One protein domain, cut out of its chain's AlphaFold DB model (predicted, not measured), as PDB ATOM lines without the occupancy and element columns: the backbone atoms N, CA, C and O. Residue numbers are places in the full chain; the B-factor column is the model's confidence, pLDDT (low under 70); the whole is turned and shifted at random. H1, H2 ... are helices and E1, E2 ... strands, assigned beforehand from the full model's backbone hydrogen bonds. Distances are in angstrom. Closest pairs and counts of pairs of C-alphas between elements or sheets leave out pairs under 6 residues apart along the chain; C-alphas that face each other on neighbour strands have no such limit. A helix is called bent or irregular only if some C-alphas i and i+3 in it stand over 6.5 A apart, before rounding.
ATOM      1  N   ASN A   2     -13.451  30.106 -11.735       79.56
ATOM      2  CA  ASN A   2     -13.497  29.770 -10.305       79.56
ATOM      3  C   ASN A   2     -12.815  28.413 -10.086       79.56
ATOM      4  O   ASN A   2     -13.088  27.476 -10.833       79.56
ATOM      5  N   PHE A   3     -11.952  28.303  -9.078       82.12
ATOM      6  CA  PHE A   3     -11.334  27.044  -8.662       82.12
ATOM      7  C   PHE A   3     -10.901  27.130  -7.198       82.12
ATOM      8  O   PHE A   3     -10.642  28.219  -6.688       82.12
ATOM      9  N   THR A   4     -10.791  25.976  -6.551       84.00
ATOM     10  CA  THR A   4     -10.202  25.843  -5.216       84.00
ATOM     11  C   THR A   4      -8.741  25.417  -5.357       84.00
ATOM     12  O   THR A   4      -8.410  24.584  -6.203       84.00
ATOM     13  N   THR A   5      -7.851  25.965  -4.529       81.25
ATOM     14  CA  THR A   5      -6.459  25.511  -4.424       81.25
ATOM     15  C   THR A   5      -5.946  25.670  -2.996       81.25
ATOM     16  O   THR A   5      -6.261  26.652  -2.329       81.25
ATOM     17  N   SER A   6      -5.129  24.721  -2.540       82.56
ATOM     18  CA  SER A   6      -4.324  24.839  -1.315       82.56
ATOM     19  C   SER A   6      -2.933  25.433  -1.576       82.56
ATOM     20  O   SER A   6      -2.196  25.714  -0.638       82.56
ATOM     21  N   ASN A   7      -2.569  25.637  -2.847       81.69
ATOM     22  CA  ASN A   7      -1.245  26.079  -3.277       81.69
ATOM     23  C   ASN A   7      -1.274  27.560  -3.687       81.69
ATOM     24  O   ASN A   7      -1.354  27.877  -4.880       81.69
ATOM     25  N   ILE A   8      -1.234  28.453  -2.697       87.94
ATOM     26  CA  ILE A   8      -1.018  29.893  -2.893       87.94
ATOM     27  C   ILE A   8       0.281  30.266  -2.183       87.94
ATOM     28  O   ILE A   8       0.398  30.069  -0.975       87.94
ATOM     29  N   ASN A   9       1.247  30.799  -2.931       88.19
ATOM     30  CA  ASN A   9       2.494  31.294  -2.355       88.19
ATOM     31  C   ASN A   9       2.343  32.784  -2.049       88.19
ATOM     32  O   ASN A   9       1.978  33.556  -2.938       88.19
ATOM     33  N   PHE A  10       2.653  33.180  -0.820       86.75
ATOM     34  CA  PHE A  10       2.655  34.577  -0.394       86.75
ATOM     35  C   PHE A  10       4.098  35.047  -0.190       86.75
ATOM     36  O   PHE A  10       4.862  34.396   0.522       86.75
ATOM     37  N   PHE A  11       4.456  36.164  -0.820       87.00
ATOM     38  CA  PHE A  11       5.746  36.841  -0.676       87.00
ATOM     39  C   PHE A  11       5.478  38.328  -0.430       87.00
ATOM     40  O   PHE A  11       5.073  39.030  -1.354       87.00
ATOM     41  N   ASP A  12       5.663  38.796   0.805       87.25
ATOM     42  CA  ASP A  12       5.267  40.139   1.254       87.25
ATOM     43  C   ASP A  12       3.816  40.480   0.850       87.25
ATOM     44  O   ASP A  12       2.873  39.842   1.317       87.25
ATOM     45  N   GLU A  13       3.629  41.448  -0.051       86.31
ATOM     46  CA  GLU A  13       2.324  41.893  -0.560       86.31
ATOM     47  C   GLU A  13       1.900  41.187  -1.867       86.31
ATOM     48  O   GLU A  13       0.886  41.535  -2.476       86.31
ATOM     49  N   LEU A  14       2.659  40.184  -2.327       85.06
ATOM     50  CA  LEU A  14       2.398  39.444  -3.562       85.06
ATOM     51  C   LEU A  14       1.820  38.055  -3.276       85.06
ATOM     52  O   LEU A  14       2.428  37.233  -2.591       85.06
ATOM     53  N   ALA A  15       0.674  37.759  -3.890       88.00
ATOM     54  CA  ALA A  15       0.088  36.421  -3.919       88.00
ATOM     55  C   ALA A  15       0.293  35.779  -5.299       88.00
ATOM     56  O   ALA A  15      -0.229  36.257  -6.310       88.00
ATOM     57  N   GLN A  16       1.026  34.667  -5.351       90.19
ATOM     58  CA  GLN A  16       1.199  33.862  -6.556       90.19
ATOM     59  C   GLN A  16       0.274  32.641  -6.500       90.19
ATOM     60  O   GLN A  16       0.460  31.729  -5.692       90.19
ATOM     61  N   VAL A  17      -0.711  32.606  -7.401       89.44
ATOM     62  CA  VAL A  17      -1.681  31.509  -7.516       89.44
ATOM     63  C   VAL A  17      -1.405  30.714  -8.789       89.44
ATOM     64  O   VAL A  17      -1.450  31.253  -9.896       89.44
ATOM     65  N   LYS A  18      -1.149  29.409  -8.651       85.81
ATOM     66  CA  LYS A  18      -1.022  28.521  -9.810       85.81
ATOM     67  C   LYS A  18      -2.408  28.204 -10.366       85.81
ATOM     68  O   LYS A  18      -3.199  27.527  -9.714       85.81
ATOM     69  N   ILE A  19      -2.686  28.669 -11.581       84.25
ATOM     70  CA  ILE A  19      -3.948  28.387 -12.269       84.25
ATOM     71  C   ILE A  19      -3.883  26.976 -12.880       84.25
ATOM     72  O   ILE A  19      -2.913  26.665 -13.580       84.25
ATOM     73  N   PRO A  20      -4.878  26.110 -12.624       80.25
ATOM     74  CA  PRO A  20      -4.935  24.778 -13.213       80.25
ATOM     75  C   PRO A  20      -4.958  24.790 -14.747       80.25
ATOM     76  O   PRO A  20      -5.580  25.650 -15.368       80.25
ATOM     77  N   CYS A  21      -4.325  23.792 -15.369       76.94
ATOM     78  CA  CYS A  21      -4.177  23.717 -16.827       76.94
ATOM     79  C   CYS A  21      -5.509  23.609 -17.587       76.94
ATOM     80  O   CYS A  21      -5.593  24.069 -18.722       76.94
ATOM     81  N   PHE A  22      -6.555  23.060 -16.963       75.50
ATOM     82  CA  PHE A  22      -7.889  22.940 -17.559       75.50
ATOM     83  C   PHE A  22      -8.637  24.281 -17.683       75.50
ATOM     84  O   PHE A  22      -9.668  24.341 -18.338       75.50
ATOM     85  N   LEU A  23      -8.123  25.363 -17.084       79.81
ATOM     86  CA  LEU A  23      -8.669  26.723 -17.206       79.81
ATOM     87  C   LEU A  23      -7.875  27.584 -18.205       79.81
ATOM     88  O   LEU A  23      -7.933  28.813 -18.163       79.81
ATOM     89  N   SER A  24      -7.108  26.953 -19.097       78.81
ATOM     90  CA  SER A  24      -6.228  27.625 -20.063       78.81
ATOM     91  C   SER A  24      -6.964  28.601 -20.991       78.81
ATOM     92  O   SER A  24      -6.453  29.691 -21.256       78.81
ATOM     93  N   GLU A  25      -8.175  28.264 -21.437       81.88
ATOM     94  CA  GLU A  25      -8.994  29.138 -22.287       81.88
ATOM     95  C   GLU A  25      -9.492  30.385 -21.547       81.88
ATOM     96  O   GLU A  25      -9.430  31.500 -22.069       81.88
ATOM     97  N   ASP A  26      -9.955  30.217 -20.307       83.19
ATOM     98  CA  ASP A  26     -10.385  31.328 -19.459       83.19
ATOM     99  C   ASP A  26      -9.213  32.254 -19.123       83.19
ATOM    100  O   ASP A  26      -9.351  33.479 -19.166       83.19
ATOM    101  N   LEU A  27      -8.029  31.686 -18.876       85.56
ATOM    102  CA  LEU A  27      -6.803  32.450 -18.675       85.56
ATOM    103  C   LEU A  27      -6.465  33.317 -19.895       85.56
ATOM    104  O   LEU A  27      -6.074  34.475 -19.737       85.56
ATOM    105  N   LEU A  28      -6.629  32.785 -21.108       86.25
ATOM    106  CA  LEU A  28      -6.386  33.533 -22.340       86.25
ATOM    107  C   LEU A  28      -7.354  34.718 -22.481       86.25
ATOM    108  O   LEU A  28      -6.930  35.825 -22.818       86.25
ATOM    109  N   LYS A  29      -8.639  34.523 -22.151       88.12
ATOM    110  CA  LYS A  29      -9.644  35.601 -22.140       88.12
ATOM    111  C   LYS A  29      -9.279  36.710 -21.151       88.12
ATOM    112  O   LYS A  29      -9.369  37.886 -21.503       88.12
ATOM    113  N   LEU A  30      -8.834  36.351 -19.945       88.81
ATOM    114  CA  LEU A  30      -8.405  37.318 -18.927       88.81
ATOM    115  C   LEU A  30      -7.162  38.102 -19.369       88.81
ATOM    116  O   LEU A  30      -7.135  39.324 -19.231       88.81
ATOM    117  N   LYS A  31      -6.172  37.425 -19.969       89.38
ATOM    118  CA  LYS A  31      -4.987  38.083 -20.547       89.38
ATOM    119  C   LYS A  31      -5.378  39.099 -21.618       89.38
ATOM    120  O   LYS A  31      -4.926  40.237 -21.570       89.38
ATOM    121  N   ASN A  32      -6.271  38.726 -22.532       91.88
ATOM    122  CA  ASN A  32      -6.753  39.631 -23.574       91.88
ATOM    123  C   ASN A  32      -7.544  40.816 -23.002       91.88
ATOM    124  O   ASN A  32      -7.436  41.929 -23.510       91.88
ATOM    125  N   ALA A  33      -8.335  40.612 -21.947       89.50
ATOM    126  CA  ALA A  33      -9.049  41.701 -21.283       89.50
ATOM    127  C   ALA A  33      -8.081  42.728 -20.668       89.50
ATOM    128  O   ALA A  33      -8.279  43.928 -20.867       89.50
ATOM    129  N   LEU A  34      -7.015  42.266 -20.004       89.06
ATOM    130  CA  LEU A  34      -5.964  43.127 -19.450       89.06
ATOM    131  C   LEU A  34      -5.212  43.896 -20.540       89.06
ATOM    132  O   LEU A  34      -5.041  45.106 -20.420       89.06
ATOM    133  N   SER A  35      -4.824  43.224 -21.629       90.06
ATOM    134  CA  SER A  35      -4.147  43.864 -22.767       90.06
ATOM    135  C   SER A  35      -5.000  44.946 -23.436       90.06
ATOM    136  O   SER A  35      -4.464  45.894 -23.996       90.06
ATOM    137  N   ASN A  36      -6.329  44.834 -23.342       91.62
ATOM    138  CA  ASN A  36      -7.285  45.829 -23.831       91.62
ATOM    139  C   ASN A  36      -7.632  46.908 -22.781       91.62
ATOM    140  O   ASN A  36      -8.635  47.607 -22.925       91.62
ATOM    141  N   GLY A  37      -6.852  47.020 -21.700       90.81
ATOM    142  CA  GLY A  37      -7.008  48.052 -20.671       90.81
ATOM    143  C   GLY A  37      -8.181  47.842 -19.709       90.81
ATOM    144  O   GLY A  37      -8.515  48.749 -18.946       90.81
ATOM    145  N   LYS A  38      -8.828  46.668 -19.716       92.44
ATOM    146  CA  LYS A  38      -9.906  46.361 -18.764       92.44
ATOM    147  C   LYS A  38      -9.317  45.987 -17.406       92.44
ATOM    148  O   LYS A  38      -8.327  45.266 -17.321       92.44
ATOM    149  N   LYS A  39      -9.973  46.435 -16.337       91.56
ATOM    150  CA  LYS A  39      -9.662  45.999 -14.971       91.56
ATOM    151  C   LYS A  39     -10.298  44.638 -14.707       91.56
ATOM    152  O   LYS A  39     -11.415  44.383 -15.156       91.56
ATOM    153  N   LEU A  40      -9.585  43.790 -13.975       88.69
ATOM    154  CA  LEU A  40     -10.109  42.526 -13.471       88.69
ATOM    155  C   LEU A  40     -10.385  42.667 -11.979       88.69
ATOM    156  O   LEU A  40      -9.557  43.192 -11.239       88.69
ATOM    157  N   GLU A  41     -11.541  42.182 -11.553       88.69
ATOM    158  CA  GLU A  41     -11.858  41.997 -10.143       88.69
ATOM    159  C   GLU A  41     -11.364  40.614  -9.706       88.69
ATOM    160  O   GLU A  41     -11.574  39.623 -10.411       88.69
ATOM    161  N   VAL A  42     -10.673  40.551  -8.566       87.44
ATOM    162  CA  VAL A  42     -10.089  39.316  -8.033       87.44
ATOM    163  C   VAL A  42     -10.594  39.101  -6.615       87.44
ATOM    164  O   VAL A  42     -10.382  39.940  -5.744       87.44
ATOM    165  N   THR A  43     -11.206  37.942  -6.382       85.19
ATOM    166  CA  THR A  43     -11.729  37.542  -5.073       85.19
ATOM    167  C   THR A  43     -11.025  36.272  -4.618       85.19
ATOM    168  O   THR A  43     -11.166  35.223  -5.245       85.19
ATOM    169  N   ILE A  44     -10.276  36.363  -3.516       85.56
ATOM    170  CA  ILE A  44      -9.657  35.219  -2.839       85.56
ATOM    171  C   ILE A  44     -10.323  35.101  -1.474       85.56
ATOM    172  O   ILE A  44     -10.207  35.993  -0.637       85.56
ATOM    173  N   VAL A  45     -11.046  34.008  -1.260       82.38
ATOM    174  CA  VAL A  45     -11.743  33.730  -0.002       82.38
ATOM    175  C   VAL A  45     -11.314  32.364   0.521       82.38
ATOM    176  O   VAL A  45     -11.095  31.461  -0.290       82.38
ATOM    177  N   PRO A  46     -11.210  32.174   1.850       77.75
ATOM    178  CA  PRO A  46     -11.061  30.842   2.414       77.75
ATOM    179  C   PRO A  46     -12.187  29.952   1.898       77.75
ATOM    180  O   PRO A  46     -13.358  30.348   1.962       77.75
ATOM    181  N   GLU A  47     -11.847  28.764   1.401       74.56
ATOM    182  CA  GLU A  47     -12.860  27.772   1.073       74.56
ATOM    183  C   GLU A  47     -13.587  27.411   2.366       74.56
ATOM    184  O   GLU A  47     -13.096  26.687   3.231       74.56
ATOM    185  N   ARG A  48     -14.784  27.963   2.523       59.22
ATOM    186  CA  ARG A  48     -15.739  27.442   3.483       59.22
ATOM    187  C   ARG A  48     -16.298  26.202   2.816       59.22
ATOM    188  O   ARG A  48     -16.746  26.315   1.673       59.22
ATOM    189  N   LYS A  49     -16.303  25.054   3.509       52.38
ATOM    190  CA  LYS A  49     -17.121  23.909   3.086       52.38
ATOM    191  C   LYS A  49     -18.452  24.501   2.629       52.38
ATOM    192  O   LYS A  49     -19.103  25.190   3.426       52.38
TER     193      LYS A  49
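This is residues 2 to 49 of the 174 residues of an uncharacterized protein of Phascolarctobacterium faecium (UniProt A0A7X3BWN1). A two-strand hairpin, E1 and E2, and one helix, H1, stand as the two arms of a loose V, joined at its point by the short turn after E2. From the far end of H1, residues 36 to 49 run back as a long tail across the open side of the V and past the hairpin, while residues 32 to 37 at the helix tip stick out free. The printed part has 48 residues, with two named strands and then one named helix, E1, E2, H1; the sheet's order is E1, E2, antiparallel. The class is mixed, helices and strands, with under half of the residues in named elements. The whole is loose, with a radius of gyration of the C-alphas of 12.4 A and spans of 33 by 27 by 17 A.

Residues 2 to 7 come before E1, a strand of residues 8 to 11, whose C-alpha 8 is at (-1.018, 29.893, -2.893). E2 is residues 14 to 17. H1 is residues 21 to 35, 21.0 A long from C-alpha 21 at (-4.177, 23.717, -16.827) to C-alpha 35 at (-4.147, 43.864, -22.767). H1 is irregular: C-alphas 22 and 25 are 7.9 A apart.

E1 and E2 form a hairpin with a tight link of 2 residues, antiparallel at 160 degrees between their directions. C-alphas 10 and 15 face each other at 4.7 A. N 9 and O 16, at 3.0 A, and N 14 and O 11, at 2.8 A, are within hydrogen-bond range. A tight link of 3 residues joins E2 to H1. E1 and H1 are apart. In H1, 9 of 11 O i to N i+4 pairs are within hydrogen-bond range.

The two C-alphas farthest apart, those of Asn 36 and Lys 49, are 36.1 A apart. The printed part has no cut. Residues 36 to 49 hold no named element. The mean pLDDT of the printed part is 84.2, and residues 48 to 49 are under 70.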